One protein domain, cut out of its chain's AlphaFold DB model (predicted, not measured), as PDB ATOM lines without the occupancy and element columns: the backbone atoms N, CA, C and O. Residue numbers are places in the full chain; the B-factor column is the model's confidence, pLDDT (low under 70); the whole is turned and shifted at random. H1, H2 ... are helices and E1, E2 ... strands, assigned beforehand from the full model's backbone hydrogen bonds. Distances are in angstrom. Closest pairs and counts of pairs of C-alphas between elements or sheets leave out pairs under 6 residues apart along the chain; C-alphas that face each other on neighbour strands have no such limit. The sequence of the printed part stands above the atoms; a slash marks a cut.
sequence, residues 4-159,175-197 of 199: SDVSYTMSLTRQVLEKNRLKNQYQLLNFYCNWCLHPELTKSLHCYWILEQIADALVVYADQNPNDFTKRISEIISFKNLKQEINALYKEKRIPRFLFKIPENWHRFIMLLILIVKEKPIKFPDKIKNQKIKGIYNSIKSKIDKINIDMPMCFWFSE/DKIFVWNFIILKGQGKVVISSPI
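This is residues 4 to 159 and 175 to 197 of the 199 residues of an uncharacterized protein of marine sediment metagenome (UniProt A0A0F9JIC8). The model is a flat body of two lobes. In one lobe the helices H1, H2, H5 and H7 cross one another, with the short H6 at the edge; in the other H4, H3 and H8 lie side by side with H3 in the middle, and the small strand hairpin E1-E2 and short H9 are on one side of them. The printed part has 179 residues with nine named helices, H1 to H9, followed by E1 and E2, an antiparallel sheet of order E1 - E2; the class is mostly helix. It is compact, with a radius of gyration of the C-alphas of 17.0 A and spans of 51 by 44 by 24 A.

Look first at the sheet: E1 is residues 181 to 185, 12.0 A long, and E2 is residues 190 to 194, ending at C-alpha 194 at (58.521, -20.962, -41.867). Then find H3, residues 45 to 61, 24.3 A long, from C-alpha 45 at (42.109, -19.409, -56.263). H4 is residues 66 to 77, H8 residues 131 to 146, 22.9 A, and H9 residues 153 to 157. Now go to C-alpha 4 at (52.738, -40.866, -42.833), where H1, residues 4 to 19, starts its 22.4 A. H2 is residues 27 to 37, H5 residues 79 to 92, H6 residues 98 to 101, and H7 residues 103 to 117, 21.1 A.

In the hairpin E1 and E2, look for N 183 and O 192, 2.8 A apart and within hydrogen-bond range. Residues 122 to 123 pair antiparallel with residues 190 to 191 of E2. The closest C-alphas of H3 and E2, Leu 51 and Val 191, are 7.9 A apart. H3 touches H8 at Glu 52 and Ile 140, C-alphas 5.7 A apart, at a shallow tilt of 20 degrees, the same way. H3 and H4 form a helical hairpin, closest at the C-alphas of Tyr 61 and Phe 69, 5.5 A. H9 is close to H4 but not clearly touching, with the C-alphas of Pro 66 and Trp 156 6.5 A apart. H2 is close to H3 but not clearly touching: the C-alphas of Phe 31 and Cys 47 are 7.5 A apart. H2 and H7 are the hubs, touching 3 helices each. H2 touches H1 at Cys 33 and Met 10, C-alphas 5.1 A apart, at a steep tilt of 51 degrees. H5 touches H2 with residues 81 to 86 alone, about perpendicular at 81 degrees, the C-alphas of Leu 82 and Leu 29 being closest at 5.8 A. H6 and H7 touch only at the corner, and only just, with 3 pairs of C-alphas within 8 A; the closest are those of Phe 100 and Trp 106, 5.2 A. Every O i to N i+4 pair is within hydrogen-bond range in H1, H2, H3, H4, H5 and H7, against 11 of 12 in H8 and 0 of 1 in H9, where 0 of 2 O i to N i+3 pairs are; H6 is too short for an O i to N i+4 pair.

The two C-alphas farthest apart, Arg 94 and Asp 150, are 52.3 A apart. Residues 160 to 174 are not printed, and C-alphas 159 and 175 stand 19.5 A apart across this cut. H7 to H8 is a long link. The pLDDT is under 70 at residues 148 to 159 and 175 to 197.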
ATOM      1  N   SER A   4      53.266 -39.927 -41.839       96.75
ATOM      2  CA  SER A   4      52.738 -40.866 -42.833       96.75
ATOM      3  C   SER A   4      51.240 -41.099 -42.643       96.75
ATOM      4  O   SER A   4      50.497 -41.047 -43.620       96.75
ATOM      5  N   ASP A   5      50.774 -41.251 -41.397       96.69
ATOM      6  CA  ASP A   5      49.348 -41.432 -41.091       96.69
ATOM      7  C   ASP A   5      48.517 -40.223 -41.541       96.69
ATOM      8  O   ASP A   5      47.455 -40.386 -42.145       96.69
ATOM      9  N   VAL A   6      48.995 -39.000 -41.277       96.88
ATOM     10  CA  VAL A   6      48.302 -37.770 -41.696       96.88
ATOM     11  C   VAL A   6      48.299 -37.645 -43.215       96.88
ATOM     12  O   VAL A   6      47.248 -37.405 -43.805       96.88
ATOM     13  N   SER A   7      49.439 -37.883 -43.863       96.12
ATOM     14  CA  SER A   7      49.557 -37.815 -45.326       96.12
ATOM     15  C   SER A   7      48.629 -38.821 -46.009       96.12
ATOM     16  O   SER A   7      47.905 -38.480 -46.948       96.12
ATOM     17  N   TYR A   8      48.581 -40.047 -45.486       97.25
ATOM     18  CA  TYR A   8      47.693 -41.098 -45.964       97.25
ATOM     19  C   TYR A   8      46.219 -40.747 -45.730       97.25
ATOM     20  O   TYR A   8      45.404 -40.861 -46.646       97.25
ATOM     21  N   THR A   9      45.880 -40.219 -44.551       97.31
ATOM     22  CA  THR A   9      44.519 -39.764 -44.224       97.31
ATOM     23  C   THR A   9      44.048 -38.668 -45.183       97.31
ATOM     24  O   THR A   9      42.925 -38.730 -45.688       97.31
ATOM     25  N   MET A  10      44.902 -37.686 -45.491       97.75
ATOM     26  CA  MET A  10      44.587 -36.614 -46.444       97.75
ATOM     27  C   MET A  10      44.465 -37.138 -47.882       97.75
ATOM     28  O   MET A  10      43.574 -36.705 -48.613       97.75
ATOM     29  N   SER A  11      45.289 -38.118 -48.272       98.12
ATOM     30  CA  SER A  11      45.175 -38.810 -49.564       98.12
ATOM     31  C   SER A  11      43.832 -39.523 -49.723       98.12
ATOM     32  O   SER A  11      43.098 -39.264 -50.677       98.12
ATOM     33  N   LEU A  12      43.457 -40.367 -48.757       98.00
ATOM     34  CA  LEU A  12      42.177 -41.079 -48.781       98.00
ATOM     35  C   LEU A  12      40.990 -40.113 -48.746       98.00
ATOM     36  O   LEU A  12      40.024 -40.279 -49.490       98.00
ATOM     37  N   THR A  13      41.076 -39.064 -47.926       98.19
ATOM     38  CA  THR A  13      40.028 -38.042 -47.843       98.19
ATOM     39  C   THR A  13      39.832 -37.340 -49.189       98.19
ATOM     40  O   THR A  13      38.693 -37.166 -49.628       98.19
ATOM     41  N   ARG A  14      40.916 -37.019 -49.907       97.69
ATOM     42  CA  ARG A  14      40.837 -36.470 -51.267       97.69
ATOM     43  C   ARG A  14      40.143 -37.419 -52.237       97.69
ATOM     44  O   ARG A  14      39.276 -36.972 -52.985       97.69
ATOM     45  N   GLN A  15      40.490 -38.705 -52.209       98.25
ATOM     46  CA  GLN A  15      39.858 -39.710 -53.068       98.25
ATOM     47  C   GLN A  15      38.348 -39.787 -52.813       98.25
ATOM     48  O   GLN A  15      37.561 -39.845 -53.758       98.25
ATOM     49  N   VAL A  16      37.922 -39.707 -51.547       98.38
ATOM     50  CA  VAL A  16      36.498 -39.641 -51.183       98.38
ATOM     51  C   VAL A  16      35.838 -38.386 -51.759       98.38
ATOM     52  O   VAL A  16      34.777 -38.497 -52.379       98.38
ATOM     53  N   LEU A  17      36.454 -37.208 -51.612       98.19
ATOM     54  CA  LEU A  17      35.931 -35.953 -52.169       98.19
ATOM     55  C   LEU A  17      35.812 -35.998 -53.698       98.19
ATOM     56  O   LEU A  17      34.819 -35.526 -54.254       98.19
ATOM     57  N   GLU A  18      36.802 -36.574 -54.379       97.50
ATOM     58  CA  GLU A  18      36.849 -36.720 -55.837       97.50
ATOM     59  C   GLU A  18      35.782 -37.675 -56.352       97.50
ATOM     60  O   GLU A  18      34.953 -37.284 -57.178       97.50
ATOM     61  N   LYS A  19      35.747 -38.892 -55.805       98.19
ATOM     62  CA  LYS A  19      34.797 -39.937 -56.196       98.19
ATOM     63  C   LYS A  19      33.343 -39.487 -56.044       98.19
ATOM     64  O   LYS A  19      32.497 -39.871 -56.844       98.19
ATOM     65  N   ASN A  20      33.056 -38.665 -55.034       98.00
ATOM     66  CA  ASN A  20      31.704 -38.199 -54.727       98.00
ATOM     67  C   ASN A  20      31.393 -36.789 -55.265       98.00
ATOM     68  O   ASN A  20      30.304 -36.286 -55.015       98.00
ATOM     69  N   ARG A  21      32.321 -36.135 -55.983       97.31
ATOM     70  CA  ARG A  21      32.170 -34.754 -56.494       97.31
ATOM     71  C   ARG A  21      31.879 -33.703 -55.403       97.31
ATOM     72  O   ARG A  21      31.192 -32.720 -55.651       97.31
ATOM     73  N   LEU A  22      32.457 -33.866 -54.210       97.75
ATOM     74  CA  LEU A  22      32.176 -33.033 -53.025       97.75
ATOM     75  C   LEU A  22      33.182 -31.896 -52.789       97.75
ATOM     76  O   LEU A  22      33.121 -31.211 -51.770       97.75
ATOM     77  N   LYS A  23      34.119 -31.662 -53.715       95.19
ATOM     78  CA  LYS A  23      35.172 -30.639 -53.558       95.19
ATOM     79  C   LYS A  23      34.628 -29.236 -53.285       95.19
ATOM     80  O   LYS A  23      35.228 -28.494 -52.517       95.19
ATOM     81  N   ASN A  24      33.509 -28.881 -53.917       93.62
ATOM     82  CA  ASN A  24      32.901 -27.556 -53.779       93.62
ATOM     83  C   ASN A  24      32.145 -27.381 -52.457       93.62
ATOM     84  O   ASN A  24      31.953 -26.246 -52.033       93.62
ATOM     85  N   GLN A  25      31.725 -28.485 -51.832       96.31
ATOM     86  CA  GLN A  25      31.040 -28.494 -50.539       96.31
ATOM     87  C   GLN A  25      32.035 -28.434 -49.375       96.31
ATOM     88  O   GLN A  25      31.761 -27.779 -48.378       96.31
ATOM     89  N   TYR A  26      33.194 -29.084 -49.515       95.75
ATOM     90  CA  TYR A  26      34.252 -29.126 -48.500       95.75
ATOM     91  C   TYR A  26      35.518 -28.440 -49.015       95.75
ATOM     92  O   TYR A  26      36.537 -29.084 -49.287       95.75
ATOM     93  N   GLN A  27      35.420 -27.132 -49.259       92.56
ATOM     94  CA  GLN A  27      36.472 -26.378 -49.945       92.56
ATOM     95  C   GLN A  27      37.747 -26.291 -49.112       92.56
ATOM     96  O   GLN A  27      38.837 -26.459 -49.666       92.56
ATOM     97  N   LEU A  28      37.617 -26.080 -47.797       92.25
ATOM     98  CA  LEU A  28      38.759 -25.959 -46.898       92.25
ATOM     99  C   LEU A  28      39.472 -27.306 -46.756       92.25
ATOM    100  O   LEU A  28      40.691 -27.394 -46.896       92.25
ATOM    101  N   LEU A  29      38.722 -28.390 -46.566       95.75
ATOM    102  CA  LEU A  29      39.269 -29.740 -46.516       95.75
ATOM    103  C   LEU A  29      39.932 -30.128 -47.838       95.75
ATOM    104  O   LEU A  29      41.043 -30.658 -47.833       95.75
ATOM    105  N   ASN A  30      39.297 -29.828 -48.973       95.06
ATOM    106  CA  ASN A  30      39.895 -30.033 -50.289       95.06
ATOM    107  C   ASN A  30      41.191 -29.219 -50.444       95.06
ATOM    108  O   ASN A  30      42.169 -29.725 -50.994       95.06
ATOM    109  N   PHE A  31      41.233 -27.985 -49.942       92.50
ATOM    110  CA  PHE A  31      42.442 -27.167 -49.922       92.50
ATOM    111  C   PHE A  31      43.577 -27.849 -49.147       92.50
ATOM    112  O   PHE A  31      44.633 -28.079 -49.736       92.50
ATOM    113  N   TYR A  32      43.354 -28.272 -47.900       94.31
ATOM    114  CA  TYR A  32      44.383 -28.970 -47.120       94.31
ATOM    115  C   TYR A  32      44.778 -30.320 -47.725       94.31
ATOM    116  O   TYR A  32      45.948 -30.692 -47.669       94.31
ATOM    117  N   CYS A  33      43.842 -31.041 -48.349       95.81
ATOM    118  CA  CYS A  33      44.155 -32.262 -49.095       95.81
ATOM    119  C   CYS A  33      45.130 -31.972 -50.238       95.81
ATOM    120  O   CYS A  33      46.121 -32.678 -50.407       95.81
ATOM    121  N   ASN A  34      44.877 -30.917 -51.012       93.56
ATOM    122  CA  ASN A  34      45.763 -30.520 -52.098       93.56
ATOM    123  C   ASN A  34      47.116 -30.040 -51.561       93.56
ATOM    124  O   ASN A  34      48.148 -30.465 -52.070       93.56
ATOM    125  N   TRP A  35      47.129 -29.223 -50.509       92.12
ATOM    126  CA  TRP A  35      48.368 -28.736 -49.904       92.12
ATOM    127  C   TRP A  35      49.243 -29.875 -49.387       92.12
ATOM    128  O   TRP A  35      50.441 -29.922 -49.643       92.12
ATOM    129  N   CYS A  36      48.630 -30.852 -48.722       94.06
ATOM    130  CA  CYS A  36      49.329 -32.008 -48.184       94.06
ATOM    131  C   CYS A  36      49.914 -32.913 -49.281       94.06
ATOM    132  O   CYS A  36      50.909 -33.587 -49.040       94.06
ATOM    133  N   LEU A  37      49.355 -32.927 -50.494       92.88
ATOM    134  CA  LEU A  37      49.755 -33.864 -51.554       92.88
ATOM    135  C   LEU A  37      50.629 -33.248 -52.648       92.88
ATOM    136  O   LEU A  37      51.334 -33.981 -53.336       92.88
ATOM    137  N   HIS A  38      50.603 -31.929 -52.821       91.00
ATOM    138  CA  HIS A  38      51.390 -31.251 -53.847       91.00
ATOM    139  C   HIS A  38      52.665 -30.644 -53.250       91.00
ATOM    140  O   HIS A  38      52.586 -30.030 -52.191       91.00
ATOM    141  N   PRO A  39      53.836 -30.779 -53.904       87.75
ATOM    142  CA  PRO A  39      55.083 -30.184 -53.410       87.75
ATOM    143  C   PRO A  39      55.013 -28.651 -53.354       87.75
ATOM    144  O   PRO A  39      55.668 -28.024 -52.532       87.75
ATOM    145  N   GLU A  40      54.184 -28.050 -54.205       84.19
ATOM    146  CA  GLU A  40      53.892 -26.622 -54.219       84.19
ATOM    147  C   GLU A  40      52.446 -26.378 -54.671       84.19
ATOM    148  O   GLU A  40      51.881 -27.143 -55.460       84.19
ATOM    149  N   LEU A  41      51.844 -25.292 -54.186       84.44
ATOM    150  CA  LEU A  41      50.496 -24.874 -54.572       84.44
ATOM    151  C   LEU A  41      50.558 -23.660 -55.497       84.44
ATOM    152  O   LEU A  41      50.845 -22.556 -55.048       84.44
ATOM    153  N   THR A  42      50.252 -23.868 -56.783       76.94
ATOM    154  CA  THR A  42      50.392 -22.840 -57.838       76.94
ATOM    155  C   THR A  42      49.104 -22.503 -58.595       76.94
ATOM    156  O   THR A  42      49.102 -21.655 -59.491       76.94
ATOM    157  N   LYS A  43      47.974 -23.165 -58.305       75.19
ATOM    158  CA  LYS A  43      46.780 -23.109 -59.184       75.19
ATOM    159  C   LYS A  43      45.428 -23.086 -58.472       75.19
ATOM    160  O   LYS A  43      44.415 -23.394 -59.093       75.19
ATOM    161  N   SER A  44      45.372 -22.721 -57.196       80.44
ATOM    162  CA  SER A  44      44.100 -22.671 -56.469       80.44
ATOM    163  C   SER A  44      43.760 -21.244 -56.057       80.44
ATOM    164  O   SER A  44      44.477 -20.620 -55.281       80.44
ATOM    165  N   LEU A  45      42.639 -20.738 -56.584       84.25
ATOM    166  CA  LEU A  45      42.109 -19.409 -56.263       84.25
ATOM    167  C   LEU A  45      41.910 -19.232 -54.753       84.25
ATOM    168  O   LEU A  45      42.243 -18.186 -54.209       84.25
ATOM    169  N   HIS A  46      41.450 -20.286 -54.079       82.94
ATOM    170  CA  HIS A  46      41.267 -20.296 -52.632       82.94
ATOM    171  C   HIS A  46      42.591 -20.098 -51.874       82.94
ATOM    172  O   HIS A  46      42.620 -19.377 -50.883       82.94
ATOM    173  N   CYS A  47      43.704 -20.655 -52.375       82.69
ATOM    174  CA  CYS A  47      45.027 -20.417 -51.779       82.69
ATOM    175  C   CYS A  47      45.394 -18.934 -51.837       82.69
ATOM    176  O   CYS A  47      45.896 -18.384 -50.865       82.69
ATOM    177  N   TYR A  48      45.121 -18.281 -52.970       85.12
ATOM    178  CA  TYR A  48      45.428 -16.864 -53.143       85.12
ATOM    179  C   TYR A  48      44.570 -15.973 -52.248       85.12
ATOM    180  O   TYR A  48      45.093 -15.007 -51.708       85.12
ATOM    181  N   TRP A  49      43.305 -16.325 -52.010       87.56
ATOM    182  CA  TRP A  49      42.474 -15.623 -51.027       87.56
ATOM    183  C   TRP A  49      42.958 -15.798 -49.589       87.56
ATOM    184  O   TRP A  49      42.881 -14.856 -48.807       87.56
ATOM    185  N   ILE A  50      43.462 -16.979 -49.219       84.44
ATOM    186  CA  ILE A  50      44.086 -17.176 -47.904       84.44
ATOM    187  C   ILE A  50      45.329 -16.285 -47.781       84.44
ATOM    188  O   ILE A  50      45.473 -15.578 -46.789       84.44
ATOM    189  N   LEU A  51      46.190 -16.259 -48.804       84.81
ATOM    190  CA  LEU A  51      47.364 -15.379 -48.821       84.81
ATOM    191  C   LEU A  51      46.990 -13.896 -48.741       84.81
ATOM    192  O   LEU A  51      47.664 -13.137 -48.055       84.81
ATOM    193  N   GLU A  52      45.921 -13.485 -49.419       88.81
ATOM    194  CA  GLU A  52      45.435 -12.109 -49.366       88.81
ATOM    195  C   GLU A  52      44.962 -11.726 -47.970       88.81
ATOM    196  O   GLU A  52      45.370 -10.686 -47.465       88.81
ATOM    197  N   GLN A  53      44.189 -12.597 -47.318       89.56
ATOM    198  CA  GLN A  53      43.739 -12.377 -45.945       89.56
ATOM    199  C   GLN A  53      44.905 -12.330 -44.951       89.56
ATOM    200  O   GLN A  53      44.868 -11.548 -44.004       89.56
ATOM    201  N   ILE A  54      45.946 -13.142 -45.160       85.38
ATOM    202  CA  ILE A  54      47.173 -13.084 -44.354       85.38
ATOM    203  C   ILE A  54      47.892 -11.752 -44.585       85.38
ATOM    204  O   ILE A  54      48.311 -11.118 -43.622       85.38
ATOM    205  N   ALA A  55      48.004 -11.296 -45.835       84.62
ATOM    206  CA  ALA A  55      48.592  -9.996 -46.151       84.62
ATOM    207  C   ALA A  55      47.783  -8.836 -45.542       84.62
ATOM    208  O   ALA A  55      48.375  -7.887 -45.039       84.62
ATOM    209  N   ASP A  56      46.451  -8.927 -45.535       88.75
ATOM    210  CA  ASP A  56      45.581  -7.970 -44.843       88.75
ATOM    211  C   ASP A  56      45.832  -7.959 -43.342       88.75
ATOM    212  O   ASP A  56      45.993  -6.892 -42.757       88.75
ATOM    213  N   ALA A  57      45.913  -9.136 -42.720       87.06
ATOM    214  CA  ALA A  57      46.236  -9.237 -41.305       87.06
ATOM    215  C   ALA A  57      47.614  -8.627 -41.010       87.06
ATOM    216  O   ALA A  57      47.756  -7.880 -40.051       87.06
ATOM    217  N   LEU A  58      48.616  -8.872 -41.854       83.88
ATOM    218  CA  LEU A  58      49.932  -8.262 -41.681       83.88
ATOM    219  C   LEU A  58      49.860  -6.735 -41.737       83.88
ATOM    220  O   LEU A  58      50.422  -6.091 -40.869       83.88
ATOM    221  N   VAL A  59      49.144  -6.145 -42.697       85.06
ATOM    222  CA  VAL A  59      49.012  -4.678 -42.779       85.06
ATOM    223  C   VAL A  59      48.265  -4.104 -41.579       85.06
ATOM    224  O   VAL A  59      48.666  -3.075 -41.049       85.06
ATOM    225  N   VAL A  60      47.171  -4.742 -41.162       87.88
ATOM    226  CA  VAL A  60      46.325  -4.236 -40.071       87.88
ATOM    227  C   VAL A  60      47.031  -4.341 -38.722       87.88
ATOM    228  O   VAL A  60      46.929  -3.424 -37.911       87.88
ATOM    229  N   TYR A  61      47.736  -5.446 -38.485       84.75
ATOM    230  CA  TYR A  61      48.313  -5.772 -37.184       84.75
ATOM    231  C   TYR A  61      49.833  -5.553 -37.103       84.75
ATOM    232  O   TYR A  61      50.401  -5.842 -36.055       84.75
ATOM    233  N   ALA A  62      50.485  -5.032 -38.154       76.81
ATOM    234  CA  ALA A  62      51.936  -4.787 -38.188       76.81
ATOM    235  C   ALA A  62      52.446  -3.955 -37.004       76.81
ATOM    236  O   ALA A  62      53.540  -4.217 -36.529       76.81
ATOM    237  N   ASP A  63      51.649  -2.998 -36.523       77.94
ATOM    238  CA  ASP A  63      52.008  -2.107 -35.411       77.94
ATOM    239  C   ASP A  63      51.176  -2.385 -34.137       77.94
ATOM    240  O   ASP A  63      51.144  -1.570 -33.217       77.94
ATOM    241  N   GLN A  64      50.440  -3.504 -34.089       81.12
ATOM    242  CA  GLN A  64      49.502  -3.830 -33.001       81.12
ATOM    243  C   GLN A  64      50.058  -4.889 -32.037       81.12
ATOM    244  O   GLN A  64      51.237  -5.205 -32.050       81.12
ATOM    245  N   ASN A  65      49.226  -5.441 -31.149       77.94
ATOM    246  CA  ASN A  65      49.640  -6.509 -30.243       77.94
ATOM    247  C   ASN A  65      49.898  -7.826 -31.023       77.94
ATOM    248  O   ASN A  65      49.020  -8.256 -31.781       77.94
ATOM    249  N   PRO A  66      51.032  -8.527 -30.801       76.56
ATOM    250  CA  PRO A  66      51.336  -9.813 -31.449       76.56
ATOM    251  C   PRO A  66      50.220 -10.867 -31.314       76.56
ATOM    252  O   PRO A  66      50.002 -11.700 -32.204       76.56
ATOM    253  N   ASN A  67      49.491 -10.835 -30.195       78.81
ATOM    254  CA  ASN A  67      48.411 -11.774 -29.910       78.81
ATOM    255  C   ASN A  67      47.219 -11.590 -30.855       78.81
ATOM    256  O   ASN A  67      46.615 -12.583 -31.271       78.81
ATOM    257  N   ASP A  68      46.908 -10.352 -31.245       83.62
ATOM    258  CA  ASP A  68      45.788 -10.058 -32.143       83.62
ATOM    259  C   ASP A  68      46.080 -10.536 -33.567       83.62
ATOM    260  O   ASP A  68      45.233 -11.185 -34.191       83.62
ATOM    261  N   PHE A  69      47.314 -10.331 -34.042       81.62
ATOM    262  CA  PHE A  69      47.774 -10.903 -35.307       81.62
ATOM    263  C   PHE A  69      47.651 -12.430 -35.294       81.62
ATOM    264  O   PHE A  69      47.057 -13.028 -36.194       81.62
ATOM    265  N   THR A  70      48.156 -13.078 -34.243       75.19
ATOM    266  CA  THR A  70      48.167 -14.544 -34.168       75.19
ATOM    267  C   THR A  70      46.755 -15.130 -34.080       75.19
ATOM    268  O   THR A  70      46.448 -16.144 -34.723       75.19
ATOM    269  N   LYS A  71      45.854 -14.462 -33.350       82.31
ATOM    270  CA  LYS A  71      44.426 -14.790 -33.325       82.31
ATOM    271  C   LYS A  71      43.816 -14.678 -34.722       82.31
ATOM    272  O   LYS A  71      43.172 -15.624 -35.178       82.31
ATOM    273  N   ARG A  72      44.081 -13.582 -35.440       86.19
ATOM    274  CA  ARG A  72      43.566 -13.374 -36.799       86.19
ATOM    275  C   ARG A  72      44.067 -14.426 -37.786       86.19
ATOM    276  O   ARG A  72      43.286 -14.968 -38.564       86.19
ATOM    277  N   ILE A  73      45.353 -14.758 -37.744       82.81
ATOM    278  CA  ILE A  73      45.932 -15.833 -38.556       82.81
ATOM    279  C   ILE A  73      45.250 -17.171 -38.262       82.81
ATOM    280  O   ILE A  73      44.896 -17.906 -39.188       82.81
ATOM    281  N   SER A  74      45.015 -17.473 -36.985       80.06
ATOM    282  CA  SER A  74      44.320 -18.695 -36.570       80.06
ATOM    283  C   SER A  74      42.889 -18.759 -37.118       80.06
ATOM    284  O   SER A  74      42.436 -19.831 -37.524       80.06
ATOM    285  N   GLU A  75      42.194 -17.620 -37.198       85.62
ATOM    286  CA  GLU A  75      40.875 -17.505 -37.832       85.62
ATOM    287  C   GLU A  75      40.922 -17.738 -39.347       85.62
ATOM    288  O   GLU A  75      40.032 -18.405 -39.871       85.62
ATOM    289  N   ILE A  76      41.950 -17.233 -40.042       84.62
ATOM    290  CA  ILE A  76      42.110 -17.366 -41.503       84.62
ATOM    291  C   ILE A  76      42.423 -18.816 -41.898       84.62
ATOM    292  O   ILE A  76      41.801 -19.372 -42.801       84.62
ATOM    293  N   ILE A  77      43.380 -19.444 -41.211       85.00
ATOM    294  CA  ILE A  77      43.787 -20.844 -41.431       85.00
ATOM    295  C   ILE A  77      42.672 -21.806 -40.980       85.00
ATOM    296  O   ILE A  77      42.467 -22.872 -41.567       85.00
ATOM    297  N   SER A  78      41.935 -21.400 -39.941       87.62
ATOM    298  CA  SER A  78      40.713 -21.995 -39.406       87.62
ATOM    299  C   SER A  78      40.727 -23.514 -39.239       87.62
ATOM    300  O   SER A  78      39.879 -24.242 -39.766       87.62
ATOM    301  N   PHE A  79      41.647 -24.035 -38.424       90.19
ATOM    302  CA  PHE A  79      41.646 -25.463 -38.081       90.19
ATOM    303  C   PHE A  79      40.331 -25.924 -37.442       90.19
ATOM    304  O   PHE A  79      39.911 -27.063 -37.637       90.19
ATOM    305  N   LYS A  80      39.625 -25.034 -36.737       90.38
ATOM    306  CA  LYS A  80      38.270 -25.304 -36.240       90.38
ATOM    307  C   LYS A  80      37.311 -25.659 -37.382       90.38
ATOM    308  O   LYS A  80      36.633 -26.684 -37.298       90.38
ATOM    309  N   ASN A  81      37.296 -24.871 -38.455       91.88
ATOM    310  CA  ASN A  81      36.445 -25.126 -39.617       91.88
ATOM    311  C   ASN A  81      36.904 -26.381 -40.371       91.88
ATOM    312  O   ASN A  81      36.071 -27.191 -40.770       91.88
ATOM    313  N   LEU A  82      38.217 -26.624 -40.466       94.38
ATOM    314  CA  LEU A  82      38.746 -27.874 -41.026       94.38
ATOM    315  C   LEU A  82      38.225 -29.095 -40.252       94.38
ATOM    316  O   LEU A  82      37.758 -30.062 -40.853       94.38
ATOM    317  N   LYS A  83      38.245 -29.044 -38.914       95.38
ATOM    318  CA  LYS A  83      37.698 -30.104 -38.054       95.38
ATOM    319  C   LYS A  83      36.215 -30.337 -38.323       95.38
ATOM    320  O   LYS A  83      35.764 -31.485 -38.321       95.38
ATOM    321  N   GLN A  84      35.447 -29.263 -38.503       95.69
ATOM    322  CA  GLN A  84      34.018 -29.339 -38.796       95.69
ATOM    323  C   GLN A  84      33.767 -30.001 -40.153       95.69
ATOM    324  O   GLN A  84      32.982 -30.946 -40.213       95.69
ATOM    325  N   GLU A  85      34.480 -29.588 -41.205       97.00
ATOM    326  CA  GLU A  85      34.364 -30.187 -42.539       97.00
ATOM    327  C   GLU A  85      34.742 -31.674 -42.542       97.00
ATOM    328  O   GLU A  85      33.988 -32.493 -43.069       97.00
ATOM    329  N   ILE A  86      35.845 -32.058 -41.883       97.44
ATOM    330  CA  ILE A  86      36.245 -33.469 -41.733       97.44
ATOM    331  C   ILE A  86      35.140 -34.267 -41.038       97.44
ATOM    332  O   ILE A  86      34.723 -35.321 -41.520       97.44
ATOM    333  N   ASN A  87      34.628 -33.767 -39.910       96.81
ATOM    334  CA  ASN A  87      33.590 -34.465 -39.156       96.81
ATOM    335  C   ASN A  87      32.276 -34.581 -39.928       96.81
ATOM    336  O   ASN A  87      31.594 -35.602 -39.793       96.81
ATOM    337  N   ALA A  88      31.915 -33.556 -40.699       97.31
ATOM    338  CA  ALA A  88      30.732 -33.551 -41.543       97.31
ATOM    339  C   ALA A  88      30.868 -34.574 -42.679       97.31
ATOM    340  O   ALA A  88      30.007 -35.445 -42.797       97.31
ATOM    341  N   LEU A  89      31.978 -34.547 -43.427       97.94
ATOM    342  CA  LEU A  89      32.252 -35.510 -44.497       97.94
ATOM    343  C   LEU A  89      32.246 -36.948 -43.970       97.94
ATOM    344  O   LEU A  89      31.588 -37.823 -44.529       97.94
ATOM    345  N   TYR A  90      32.960 -37.207 -42.872       97.50
ATOM    346  CA  TYR A  90      33.087 -38.561 -42.334       97.50
ATOM    347  C   TYR A  90      31.753 -39.060 -41.772       97.50
ATOM    348  O   TYR A  90      31.442 -40.242 -41.893       97.50
ATOM    349  N   LYS A  91      30.922 -38.171 -41.208       96.75
ATOM    350  CA  LYS A  91      29.553 -38.515 -40.800       96.75
ATOM    351  C   LYS A  91      28.700 -38.880 -42.016       96.75
ATOM    352  O   LYS A  91      28.059 -39.926 -41.989       96.75
ATOM    353  N   GLU A  92      28.714 -38.055 -43.063       97.69
ATOM    354  CA  GLU A  92      27.952 -38.282 -44.299       97.69
ATOM    355  C   GLU A  92      28.336 -39.612 -44.963       97.69
ATOM    356  O   GLU A  92      27.472 -40.395 -45.351       97.69
ATOM    357  N   LYS A  93      29.638 -39.911 -45.036       97.50
ATOM    358  CA  LYS A  93      30.173 -41.129 -45.667       97.50
ATOM    359  C   LYS A  93      30.274 -42.331 -44.732       97.50
ATOM    360  O   LYS A  93      30.835 -43.347 -45.128       97.50
ATOM    361  N   ARG A  94      29.729 -42.230 -43.514       96.62
ATOM    362  CA  ARG A  94      29.762 -43.283 -42.480       96.62
ATOM    363  C   ARG A  94      31.181 -43.803 -42.191       96.62
ATOM    364  O   ARG A  94      31.366 -44.965 -41.847       96.62
ATOM    365  N   ILE A  95      32.184 -42.933 -42.307       96.44
ATOM    366  CA  ILE A  95      33.580 -43.230 -41.975       96.44
ATOM    367  C   ILE A  95      33.759 -43.066 -40.457       96.44
ATOM    368  O   ILE A  95      33.263 -42.087 -39.884       96.44
ATOM    369  N   PRO A  96      34.470 -43.979 -39.769       94.44
ATOM    370  CA  PRO A  96      34.748 -43.838 -38.343       94.44
ATOM    371  C   PRO A  96      35.435 -42.503 -38.005       94.44
ATOM    372  O   PRO A  96      36.437 -42.125 -38.602       94.44
ATOM    373  N   ARG A  97      34.899 -41.784 -37.008       92.50
ATOM    374  CA  ARG A  97      35.356 -40.431 -36.609       92.50
ATOM    375  C   ARG A  97      36.214 -40.402 -35.342       92.50
ATOM    376  O   ARG A  97      36.473 -39.328 -34.807       92.50
ATOM    377  N   PHE A  98      36.614 -41.560 -34.814       88.94
ATOM    378  CA  PHE A  98      37.287 -41.653 -33.511       88.94
ATOM    379  C   PHE A  98      38.596 -40.846 -33.461       88.94
ATOM    380  O   PHE A  98      38.871 -40.201 -32.452       88.94
ATOM    381  N   LEU A  99      39.333 -40.782 -34.579       85.75
ATOM    382  CA  LEU A  99      40.567 -39.998 -34.702       85.75
ATOM    383  C   LEU A  99      40.360 -38.496 -34.464       85.75
ATOM    384  O   LEU A  99      41.259 -37.837 -33.959       85.75
ATOM    385  N   PHE A 100      39.186 -37.951 -34.790       90.62
ATOM    386  CA  PHE A 100      38.934 -36.505 -34.737       90.62
ATOM    387  C   PHE A 100      38.012 -36.079 -33.590       90.62
ATOM    388  O   PHE A 100      37.842 -34.881 -33.348       90.62
ATOM    389  N   LYS A 101      37.410 -37.039 -32.879       90.12
ATOM    390  CA  LYS A 101      36.587 -36.776 -31.689       90.12
ATOM    391  C   LYS A 101      37.432 -36.482 -30.454       90.12
ATOM    392  O   LYS A 101      37.076 -35.589 -29.694       90.12
ATOM    393  N   ILE A 102      38.533 -37.209 -30.283       93.00
ATOM    394  CA  ILE A 102      39.439 -37.065 -29.140       93.00
ATOM    395  C   ILE A 102      40.275 -35.780 -29.328       93.00
ATOM    396  O   ILE A 102      40.953 -35.665 -30.358       93.00
ATOM    397  N   PRO A 103      40.215 -34.799 -28.404       91.38
ATOM    398  CA  PRO A 103      40.939 -33.529 -28.525       91.38
ATOM    399  C   PRO A 103      42.447 -33.686 -28.753       91.38
ATOM    400  O   PRO A 103      43.008 -33.006 -29.612       91.38
ATOM    401  N   GLU A 104      43.085 -34.628 -28.067       92.56
ATOM    402  CA  GLU A 104      44.527 -34.891 -28.132       92.56
ATOM    403  C   GLU A 104      44.931 -35.418 -29.514       92.56
ATOM    404  O   GLU A 104      45.931 -34.988 -30.093       92.56
ATOM    405  N   ASN A 105      44.115 -36.305 -30.093       94.00
ATOM    406  CA  ASN A 105      44.340 -36.812 -31.445       94.00
ATOM    407  C   ASN A 105      44.157 -35.712 -32.490       94.00
ATOM    408  O   ASN A 105      44.933 -35.646 -33.442       94.00
ATOM    409  N   TRP A 106      43.166 -34.834 -32.304       94.56
ATOM    410  CA  TRP A 106      42.973 -33.675 -33.170       94.56
ATOM    411  C   TRP A 106      44.168 -32.719 -33.112       94.56
ATOM    412  O   TRP A 106      44.679 -32.307 -34.152       94.56
ATOM    413  N   HIS A 107      44.647 -32.404 -31.909       90.06
ATOM    414  CA  HIS A 107      45.818 -31.557 -31.723       90.06
ATOM    415  C   HIS A 107      47.053 -32.165 -32.404       90.06
ATOM    416  O   HIS A 107      47.704 -31.509 -33.216       90.06
ATOM    417  N   ARG A 108      47.316 -33.457 -32.171       93.94
ATOM    418  CA  ARG A 108      48.422 -34.181 -32.812       93.94
ATOM    419  C   ARG A 108      48.296 -34.215 -34.338       93.94
ATOM    420  O   ARG A 108      49.301 -34.064 -35.029       93.94
ATOM    421  N   PHE A 109      47.086 -34.392 -34.863       95.75
ATOM    422  CA  PHE A 109      46.817 -34.346 -36.299       95.75
ATOM    423  C   PHE A 109      47.189 -32.987 -36.895       95.75
ATOM    424  O   PHE A 109      47.901 -32.940 -37.894       95.75
ATOM    425  N   ILE A 110      46.761 -31.890 -36.260       94.12
ATOM    426  CA  ILE A 110      47.089 -30.535 -36.710       94.12
ATOM    427  C   ILE A 110      48.593 -30.288 -36.665       94.12
ATOM    428  O   ILE A 110      49.148 -29.869 -37.673       94.12
ATOM    429  N   MET A 111      49.275 -30.630 -35.572       91.12
ATOM    430  CA  MET A 111      50.732 -30.474 -35.467       91.12
ATOM    431  C   MET A 111      51.483 -31.141 -36.625       91.12
ATOM    432  O   MET A 111      52.367 -30.547 -37.243       91.12
ATOM    433  N   LEU A 112      51.094 -32.370 -36.962       94.75
ATOM    434  CA  LEU A 112      51.695 -33.125 -38.057       94.75
ATOM    435  C   LEU A 112      51.294 -32.576 -39.432       94.75
ATOM    436  O   LEU A 112      52.122 -32.548 -40.337       94.75
ATOM    437  N   LEU A 113      50.055 -32.106 -39.595       94.00
ATOM    438  CA  LEU A 113      49.610 -31.445 -40.821       94.00
ATOM    439  C   LEU A 113      50.418 -30.168 -41.079       94.00
ATOM    440  O   LEU A 113      50.881 -29.967 -42.198       94.00
ATOM    441  N   ILE A 114      50.638 -29.351 -40.044       89.75
ATOM    442  CA  ILE A 114      51.470 -28.143 -40.107       89.75
ATOM    443  C   ILE A 114      52.895 -28.501 -40.541       89.75
ATOM    444  O   ILE A 114      53.442 -27.877 -41.450       89.75
ATOM    445  N   LEU A 115      53.469 -29.549 -39.944       89.19
ATOM    446  CA  LEU A 115      54.798 -30.046 -40.295       89.19
ATOM    447  C   LEU A 115      54.906 -30.476 -41.768       89.19
ATOM    448  O   LEU A 115      55.969 -30.332 -42.362       89.19
ATOM    449  N   ILE A 116      53.826 -30.983 -42.366       91.62
ATOM    450  CA  ILE A 116      53.802 -31.344 -43.789       91.62
ATOM    451  C   ILE A 116      53.717 -30.100 -44.673       91.62
ATOM    452  O   ILE A 116      54.425 -30.011 -45.675       91.62
ATOM    453  N   VAL A 117      52.822 -29.161 -44.349       89.62
ATOM    454  CA  VAL A 117      52.540 -28.019 -45.233       89.62
ATOM    455  C   VAL A 117      53.599 -26.921 -45.159       89.62
ATOM    456  O   VAL A 117      53.763 -26.196 -46.136       89.62
ATOM    457  N   LYS A 118      54.365 -26.822 -44.062       84.69
ATOM    458  CA  LYS A 118      55.472 -25.852 -43.952       84.69
ATOM    459  C   LYS A 118      56.554 -26.064 -45.022       84.69
ATOM    460  O   LYS A 118      57.125 -25.104 -45.517       84.69
ATOM    461  N   GLU A 119      56.779 -27.312 -45.439       86.31
ATOM    462  CA  GLU A 119      57.764 -27.667 -46.472       86.31
ATOM    463  C   GLU A 119      57.216 -27.474 -47.900       86.31
ATOM    464  O   GLU A 119      57.880 -27.799 -48.884       86.31
ATOM    465  N   LYS A 120      55.974 -26.987 -48.037       88.88
ATOM    466  CA  LYS A 120      55.224 -26.953 -49.298       88.88
ATOM    467  C   LYS A 120      54.754 -25.530 -49.582       88.88
ATOM    468  O   LYS A 120      53.655 -25.150 -49.174       88.88
ATOM    469  N   PRO A 121      55.561 -24.705 -50.263       84.56
ATOM    470  CA  PRO A 121      55.245 -23.294 -50.443       84.56
ATOM    471  C   PRO A 121      53.998 -23.079 -51.312       84.56
ATOM    472  O   PRO A 121      53.736 -23.819 -52.268       84.56
ATOM    473  N   ILE A 122      53.267 -21.999 -51.025       83.81
ATOM    474  CA  ILE A 122      52.251 -21.453 -51.931       83.81
ATOM    475  C   ILE A 122      52.946 -20.431 -52.831       83.81
ATOM    476  O   ILE A 122      53.590 -19.497 -52.350       83.81
ATOM    477  N   LYS A 123      52.834 -20.611 -54.147       82.81
ATOM    478  CA  LYS A 123      53.482 -19.755 -55.145       82.81
ATOM    479  C   LYS A 123      52.459 -19.244 -56.143       82.81
ATOM    480  O   LYS A 123      51.544 -19.966 -56.526       82.81
ATOM    481  N   PHE A 124      52.646 -18.023 -56.623       79.94
ATOM    482  CA  PHE A 124      51.965 -17.582 -57.836       79.94
ATOM    483  C   PHE A 124      52.579 -18.275 -59.062       79.94
ATOM    484  O   PHE A 124      53.766 -18.604 -59.042       79.94
ATOM    485  N   PRO A 125      51.805 -18.522 -60.132       81.88
ATOM    486  CA  PRO A 125      52.364 -19.045 -61.368       81.88
ATOM    487  C   PRO A 125      53.253 -17.983 -62.024       81.88
ATOM    488  O   PRO A 125      52.908 -16.802 -62.002       81.88
ATOM    489  N   ASP A 126      54.312 -18.413 -62.714       81.38
ATOM    490  CA  ASP A 126      55.232 -17.510 -63.433       81.38
ATOM    491  C   ASP A 126      54.502 -16.581 -64.414       81.38
ATOM    492  O   ASP A 126      54.897 -15.442 -64.649       81.38
ATOM    493  N   LYS A 127      53.401 -17.076 -64.994       85.12
ATOM    494  CA  LYS A 127      52.519 -16.317 -65.883       85.12
ATOM    495  C   LYS A 127      51.095 -16.331 -65.343       85.12
ATOM    496  O   LYS A 127      50.355 -17.305 -65.512       85.12
ATOM    497  N   ILE A 128      50.680 -15.220 -64.737       85.56
ATOM    498  CA  ILE A 128      49.309 -15.030 -64.259       85.56
ATOM    499  C   ILE A 128      48.398 -14.692 -65.449       85.56
ATOM    500  O   ILE A 128      48.283 -13.540 -65.858       85.56
ATOM    501  N   LYS A 129      47.739 -15.712 -66.010       88.12
ATOM    502  CA  LYS A 129      46.757 -15.538 -67.102       88.12
ATOM    503  C   LYS A 129      45.366 -15.131 -66.605       88.12
ATOM    504  O   LYS A 129      44.611 -14.490 -67.327       88.12
ATOM    505  N   ASN A 130      45.000 -15.532 -65.388       88.62
ATOM    506  CA  ASN A 130      43.671 -15.289 -64.832       88.62
ATOM    507  C   ASN A 130      43.601 -13.892 -64.194       88.62
ATOM    508  O   ASN A 130      44.333 -13.613 -63.244       88.62
ATOM    509  N   GLN A 131      42.684 -13.047 -64.674       90.06
ATOM    510  CA  GLN A 131      42.524 -11.670 -64.189       90.06
ATOM    511  C   GLN A 131      42.183 -11.585 -62.696       90.06
ATOM    512  O   GLN A 131      42.677 -10.694 -62.013       90.06
ATOM    513  N   LYS A 132      41.414 -12.540 -62.151       89.19
ATOM    514  CA  LYS A 132      41.103 -12.572 -60.712       89.19
ATOM    515  C   LYS A 132      42.360 -12.815 -59.878       89.19
ATOM    516  O   LYS A 132      42.606 -12.101 -58.916       89.19
ATOM    517  N   ILE A 133      43.187 -13.781 -60.289       87.12
ATOM    518  CA  ILE A 133      44.469 -14.071 -59.624       87.12
ATOM    519  C   ILE A 133      45.402 -12.860 -59.732       87.12
ATOM    520  O   ILE A 133      46.081 -12.527 -58.768       87.12
ATOM    521  N   LYS A 134      45.403 -12.171 -60.880       89.38
ATOM    522  CA  LYS A 134      46.188 -10.947 -61.082       89.38
ATOM    523  C   LYS A 134      45.749  -9.827 -60.137       89.38
ATOM    524  O   LYS A 134      46.606  -9.160 -59.566       89.38
ATOM    525  N   GLY A 135      44.442  -9.656 -59.936       90.25
ATOM    526  CA  GLY A 135      43.888  -8.712 -58.962       90.25
ATOM    527  C   GLY A 135      44.379  -8.995 -57.540       90.25
ATOM    528  O   GLY A 135      44.932  -8.102 -56.905       90.25
ATOM    529  N   ILE A 136      44.273 -10.249 -57.092       87.94
ATOM    530  CA  ILE A 136      44.750 -10.681 -55.767       87.94
ATOM    531  C   ILE A 136      46.262 -10.461 -55.621       87.94
ATOM    532  O   ILE A 136      46.726  -9.919 -54.624       87.94
ATOM    533  N   TYR A 137      47.042 -10.845 -56.634       87.38
ATOM    534  CA  TYR A 137      48.489 -10.644 -56.639       87.38
ATOM    535  C   TYR A 137      48.864  -9.162 -56.498       87.38
ATOM    536  O   TYR A 137      49.695  -8.812 -55.664       87.38
ATOM    537  N   ASN A 138      48.229  -8.285 -57.279       88.94
ATOM    538  CA  ASN A 138      48.474  -6.844 -57.217       88.94
ATOM    539  C   ASN A 138      48.064  -6.254 -55.861       88.94
ATOM    540  O   ASN A 138      48.788  -5.425 -55.315       88.94
ATOM    541  N   SER A 139      46.935  -6.710 -55.313       90.69
ATOM    542  CA  SER A 139      46.454  -6.349 -53.978       90.69
ATOM    543  C   SER A 139      47.497  -6.699 -52.914       90.69
ATOM    544  O   SER A 139      47.977  -5.807 -52.213       90.69
ATOM    545  N   ILE A 140      47.957  -7.955 -52.877       86.19
ATOM    546  CA  ILE A 140      49.001  -8.429 -51.955       86.19
ATOM    547  C   ILE A 140      50.296  -7.635 -52.127       86.19
ATOM    548  O   ILE A 140      50.855  -7.158 -51.143       86.19
ATOM    549  N   LYS A 141      50.759  -7.442 -53.368       86.06
ATOM    550  CA  LYS A 141      51.979  -6.680 -53.651       86.06
ATOM    551  C   LYS A 141      51.888  -5.255 -53.094       86.06
ATOM    552  O   LYS A 141      52.770  -4.841 -52.353       86.06
ATOM    553  N   SER A 142      50.782  -4.557 -53.357       87.94
ATOM    554  CA  SER A 142      50.568  -3.187 -52.870       87.94
ATOM    555  C   SER A 142      50.507  -3.084 -51.341       87.94
ATOM    556  O   SER A 142      50.876  -2.056 -50.783       87.94
ATOM    557  N   LYS A 143      50.040  -4.141 -50.664       86.25
ATOM    558  CA  LYS A 143      49.986  -4.241 -49.199       86.25
ATOM    559  C   LYS A 143      51.388  -4.420 -48.623       86.25
ATOM    560  O   LYS A 143      51.775  -3.672 -47.737       86.25
ATOM    561  N   ILE A 144      52.168  -5.344 -49.180       80.38
ATOM    562  CA  ILE A 144      53.549  -5.614 -48.755       80.38
ATOM    563  C   ILE A 144      54.451  -4.397 -48.970       80.38
ATOM    564  O   ILE A 144      55.303  -4.121 -48.131       80.38
ATOM    565  N   ASP A 145      54.264  -3.658 -50.064       80.88
ATOM    566  CA  ASP A 145      55.056  -2.458 -50.354       80.88
ATOM    567  C   ASP A 145      54.837  -1.344 -49.311       80.88
ATOM    568  O   ASP A 145      55.730  -0.529 -49.095       80.88
ATOM    569  N   LYS A 146      53.681  -1.333 -48.628       80.81
ATOM    570  CA  LYS A 146      53.370  -0.398 -47.531       80.81
ATOM    571  C   LYS A 146      53.942  -0.830 -46.183       80.81
ATOM    572  O   LYS A 146      54.054   0.001 -45.290       80.81
ATOM    573  N   ILE A 147      54.272  -2.110 -46.019       77.94
ATOM    574  CA  ILE A 147      54.860  -2.615 -44.780       77.94
ATOM    575  C   ILE A 147      56.344  -2.243 -44.788       77.94
ATOM    576  O   ILE A 147      57.107  -2.662 -45.669       77.94
ATOM    577  N   ASN A 148      56.764  -1.463 -43.794       65.69
ATOM    578  CA  ASN A 148      58.173  -1.171 -43.588       65.69
ATOM    579  C   ASN A 148      58.843  -2.386 -42.916       65.69
ATOM    580  O   ASN A 148      58.802  -2.542 -41.701       65.69
ATOM    581  N   ILE A 149      59.409  -3.295 -43.720       59.62
ATOM    582  CA  ILE A 149      60.013  -4.568 -43.256       59.62
ATOM    583  C   ILE A 149      61.394  -4.348 -42.594       59.62
ATOM    584  O   ILE A 149      62.139  -5.296 -42.379       59.62
ATOM    585  N   ASP A 150      61.754  -3.116 -42.230       52.34
ATOM    586  CA  ASP A 150      62.941  -2.867 -41.399       52.34
ATOM    587  C   ASP A 150      62.774  -3.411 -39.971       52.34
ATOM    588  O   ASP A 150      63.748  -3.530 -39.230       52.34
ATOM    589  N   MET A 151      61.556  -3.810 -39.588       44.94
ATOM    590  CA  MET A 151      61.312  -4.575 -38.373       44.94
ATOM    591  C   MET A 151      61.685  -6.045 -38.618       44.94
ATOM    592  O   MET A 151      61.017  -6.726 -39.408       44.94
ATOM    593  N   PRO A 152      62.729  -6.587 -37.967       43.91
ATOM    594  CA  PRO A 152      63.074  -7.984 -38.149       43.91
ATOM    595  C   PRO A 152      61.901  -8.818 -37.634       43.91
ATOM    596  O   PRO A 152      61.524  -8.709 -36.469       43.91
ATOM    597  N   MET A 153      61.310  -9.668 -38.479       44.72
ATOM    598  CA  MET A 153      60.192 -10.534 -38.070       44.72
ATOM    599  C   MET A 153      60.532 -11.454 -36.882       44.72
ATOM    600  O   MET A 153      59.633 -11.999 -36.253       44.72
ATOM    601  N   CYS A 154      61.814 -11.588 -36.529       42.50
ATOM    602  CA  CYS A 154      62.265 -12.253 -35.310       42.50
ATOM    603  C   CYS A 154      62.007 -11.466 -34.007       42.50
ATOM    604  O   CYS A 154      62.077 -12.073 -32.941       42.50
ATOM    605  N   PHE A 155      61.669 -10.169 -34.045       34.12
ATOM    606  CA  PHE A 155      61.441  -9.367 -32.830       34.12
ATOM    607  C   PHE A 155      60.057  -9.537 -32.194       34.12
ATOM    608  O   PHE A 155      59.904  -9.245 -31.012       34.12
ATOM    609  N   TRP A 156      59.075 -10.090 -32.906       40.56
ATOM    610  CA  TRP A 156      57.717 -10.287 -32.377       40.56
ATOM    611  C   TRP A 156      57.591 -11.456 -31.384       40.56
ATOM    612  O   TRP A 156      56.514 -11.687 -30.841       40.56
ATOM    613  N   PHE A 157      58.683 -12.186 -31.120       42.06
ATOM    614  CA  PHE A 157      58.648 -13.464 -30.398       42.06
ATOM    615  C   PHE A 157      59.758 -13.651 -29.348       42.06
ATOM    616  O   PHE A 157      60.012 -14.774 -28.913       42.06
ATOM    617  N   SER A 158      60.425 -12.575 -28.912       31.17
ATOM    618  CA  SER A 158      61.567 -12.686 -27.983       31.17
ATOM    619  C   SER A 158      61.224 -12.714 -26.480       31.17
ATOM    620  O   SER A 158      62.101 -13.045 -25.691       31.17
ATOM    621  N   GLU A 159      59.969 -12.509 -26.061       33.03
ATOM    622  CA  GLU A 159      59.569 -12.563 -24.636       33.03
ATOM    623  C   GLU A 159      58.426 -13.552 -24.348       33.03
ATOM    624  O   GLU A 159      57.399 -13.220 -23.765       33.03
ATOM    625  N   ASP A 175      42.333 -23.432 -26.201       30.95
ATOM    626  CA  ASP A 175      42.608 -22.061 -26.647       30.95
ATOM    627  C   ASP A 175      44.109 -21.720 -26.659       30.95
ATOM    628  O   ASP A 175      44.511 -20.595 -26.371       30.95
ATOM    629  N   LYS A 176      44.973 -22.686 -26.997       39.22
ATOM    630  CA  LYS A 176      46.408 -22.412 -27.182       39.22
ATOM    631  C   LYS A 176      46.673 -21.817 -28.570       39.22
ATOM    632  O   LYS A 176      46.304 -22.393 -29.594       39.22
ATOM    633  N   ILE A 177      47.305 -20.647 -28.568       34.25
ATOM    634  CA  ILE A 177      47.637 -19.822 -29.733       34.25
ATOM    635  C   ILE A 177      48.865 -20.418 -30.440       34.25
ATOM    636  O   ILE A 177      49.904 -20.618 -29.818       34.25
ATOM    637  N   PHE A 178      48.756 -20.711 -31.740       38.75
ATOM    638  CA  PHE A 178      49.888 -21.164 -32.557       38.75
ATOM    639  C   PHE A 178      50.553 -19.965 -33.220       38.75
ATOM    640  O   PHE A 178      49.942 -19.311 -34.064       38.75
ATOM    641  N   VAL A 179      51.805 -19.704 -32.863       36.03
ATOM    642  CA  VAL A 179      52.636 -18.684 -33.500       36.03
ATOM    643  C   VAL A 179      53.182 -19.220 -34.821       36.03
ATOM    644  O   VAL A 179      53.741 -20.312 -34.857       36.03
ATOM    645  N   TRP A 180      53.045 -18.453 -35.902       42.94
ATOM    646  CA  TRP A 180      53.507 -18.811 -37.244       42.94
ATOM    647  C   TRP A 180      54.512 -17.786 -37.765       42.94
ATOM    648  O   TRP A 180      54.235 -16.590 -37.712       42.94
ATOM    649  N   ASN A 181      55.615 -18.240 -38.367       41.84
ATOM    650  CA  ASN A 181      56.536 -17.346 -39.066       41.84
ATOM    651  C   ASN A 181      56.176 -17.264 -40.555       41.84
ATOM    652  O   ASN A 181      56.585 -18.102 -41.361       41.84
ATOM    653  N   PHE A 182      55.429 -16.235 -40.949       49.03
ATOM    654  CA  PHE A 182      55.154 -15.956 -42.360       49.03
ATOM    655  C   PHE A 182      56.270 -15.119 -42.972       49.03
ATOM    656  O   PHE A 182      56.261 -13.901 -42.871       49.03
ATOM    657  N   ILE A 183      57.210 -15.751 -43.670       47.69
ATOM    658  CA  ILE A 183      58.225 -15.021 -44.426       47.69
ATOM    659  C   ILE A 183      57.661 -14.695 -45.808       47.69
ATOM    660  O   ILE A 183      57.615 -15.535 -46.708       47.69
ATOM    661  N   ILE A 184      57.248 -13.446 -45.996       49.31
ATOM    662  CA  ILE A 184      56.991 -12.901 -47.327       49.31
ATOM    663  C   ILE A 184      58.317 -12.375 -47.885       49.31
ATOM    664  O   ILE A 184      58.824 -11.348 -47.440       49.31
ATOM    665  N   LEU A 185      58.895 -13.070 -48.868       42.34
ATOM    666  CA  LEU A 185      60.142 -12.634 -49.502       42.34
ATOM    667  C   LEU A 185      59.847 -11.541 -50.542       42.34
ATOM    668  O   LEU A 185      59.253 -11.819 -51.594       42.34
ATOM    669  N   LYS A 186      60.283 -10.299 -50.268       39.41
ATOM    670  CA  LYS A 186      60.220  -9.180 -51.229       39.41
ATOM    671  C   LYS A 186      60.891  -9.588 -52.553       39.41
ATOM    672  O   LYS A 186      61.975 -10.162 -52.571       39.41
ATOM    673  N   GLY A 187      60.221  -9.313 -53.676       39.53
ATOM    674  CA  GLY A 187      60.772  -9.472 -55.030       39.53
ATOM    675  C   GLY A 187      60.535 -10.815 -55.738       39.53
ATOM    676  O   GLY A 187      60.663 -10.857 -56.956       39.53
ATOM    677  N   GLN A 188      60.134 -11.889 -55.041       43.75
ATOM    678  CA  GLN A 188      59.893 -13.201 -55.683       43.75
ATOM    679  C   GLN A 188      58.428 -13.659 -55.695       43.75
ATOM    680  O   GLN A 188      58.133 -14.724 -56.233       43.75
ATOM    681  N   GLY A 189      57.504 -12.909 -55.081       46.91
ATOM    682  CA  GLY A 189      56.106 -13.343 -54.945       46.91
ATOM    683  C   GLY A 189      55.957 -14.667 -54.179       46.91
ATOM    684  O   GLY A 189      54.970 -15.381 -54.360       46.91
ATOM    685  N   LYS A 190      56.956 -15.024 -53.362       45.44
ATOM    686  CA  LYS A 190      56.981 -16.242 -52.551       45.44
ATOM    687  C   LYS A 190      56.574 -15.894 -51.127       45.44
ATOM    688  O   LYS A 190      57.235 -15.086 -50.476       45.44
ATOM    689  N   VAL A 191      55.518 -16.542 -50.650       50.81
ATOM    690  CA  VAL A 191      55.199 -16.602 -49.224       50.81
ATOM    691  C   VAL A 191      55.693 -17.949 -48.722       50.81
ATOM    692  O   VAL A 191      55.191 -18.999 -49.124       50.81
ATOM    693  N   VAL A 192      56.727 -17.915 -47.891       47.94
ATOM    694  CA  VAL A 192      57.278 -19.087 -47.221       47.94
ATOM    695  C   VAL A 192      56.723 -19.092 -45.807       47.94
ATOM    696  O   VAL A 192      56.990 -18.191 -45.018       47.94
ATOM    697  N   ILE A 193      55.932 -20.108 -45.483       45.41
ATOM    698  CA  ILE A 193      55.519 -20.348 -44.103       45.41
ATOM    699  C   ILE A 193      56.675 -21.085 -43.443       45.41
ATOM    700  O   ILE A 193      56.856 -22.281 -43.645       45.41
ATOM    701  N   SER A 194      57.497 -20.355 -42.706       41.38
ATOM    702  CA  SER A 194      58.521 -20.962 -41.867       41.38
ATOM    703  C   SER A 194      57.930 -21.345 -40.508       41.38
ATOM    704  O   SER A 194      56.871 -20.861 -40.106       41.38
ATOM    705  N   SER A 195      58.584 -22.313 -39.867       32.78
ATOM    706  CA  SER A 195      58.078 -23.123 -38.755       32.78
ATOM    707  C   SER A 195      57.271 -22.345 -37.703       32.78
ATOM    708  O   SER A 195      57.674 -21.237 -37.339       32.78
ATOM    709  N   PRO A 196      56.203 -22.935 -37.128       33.19
ATOM    710  CA  PRO A 196      55.721 -22.470 -35.840       33.19
ATOM    711  C   PRO A 196      56.832 -22.645 -34.801       33.19
ATOM    712  O   PRO A 196      57.461 -23.709 -34.740       33.19
ATOM    713  N   ILE A 197      57.091 -21.608 -34.007       34.47
ATOM    714  CA  ILE A 197      57.864 -21.773 -32.776       34.47
ATOM    715  C   ILE A 197      56.889 -22.398 -31.782       34.47
ATOM    716  O   ILE A 197      55.886 -21.793 -31.407       34.47
TER     717      ILE A 197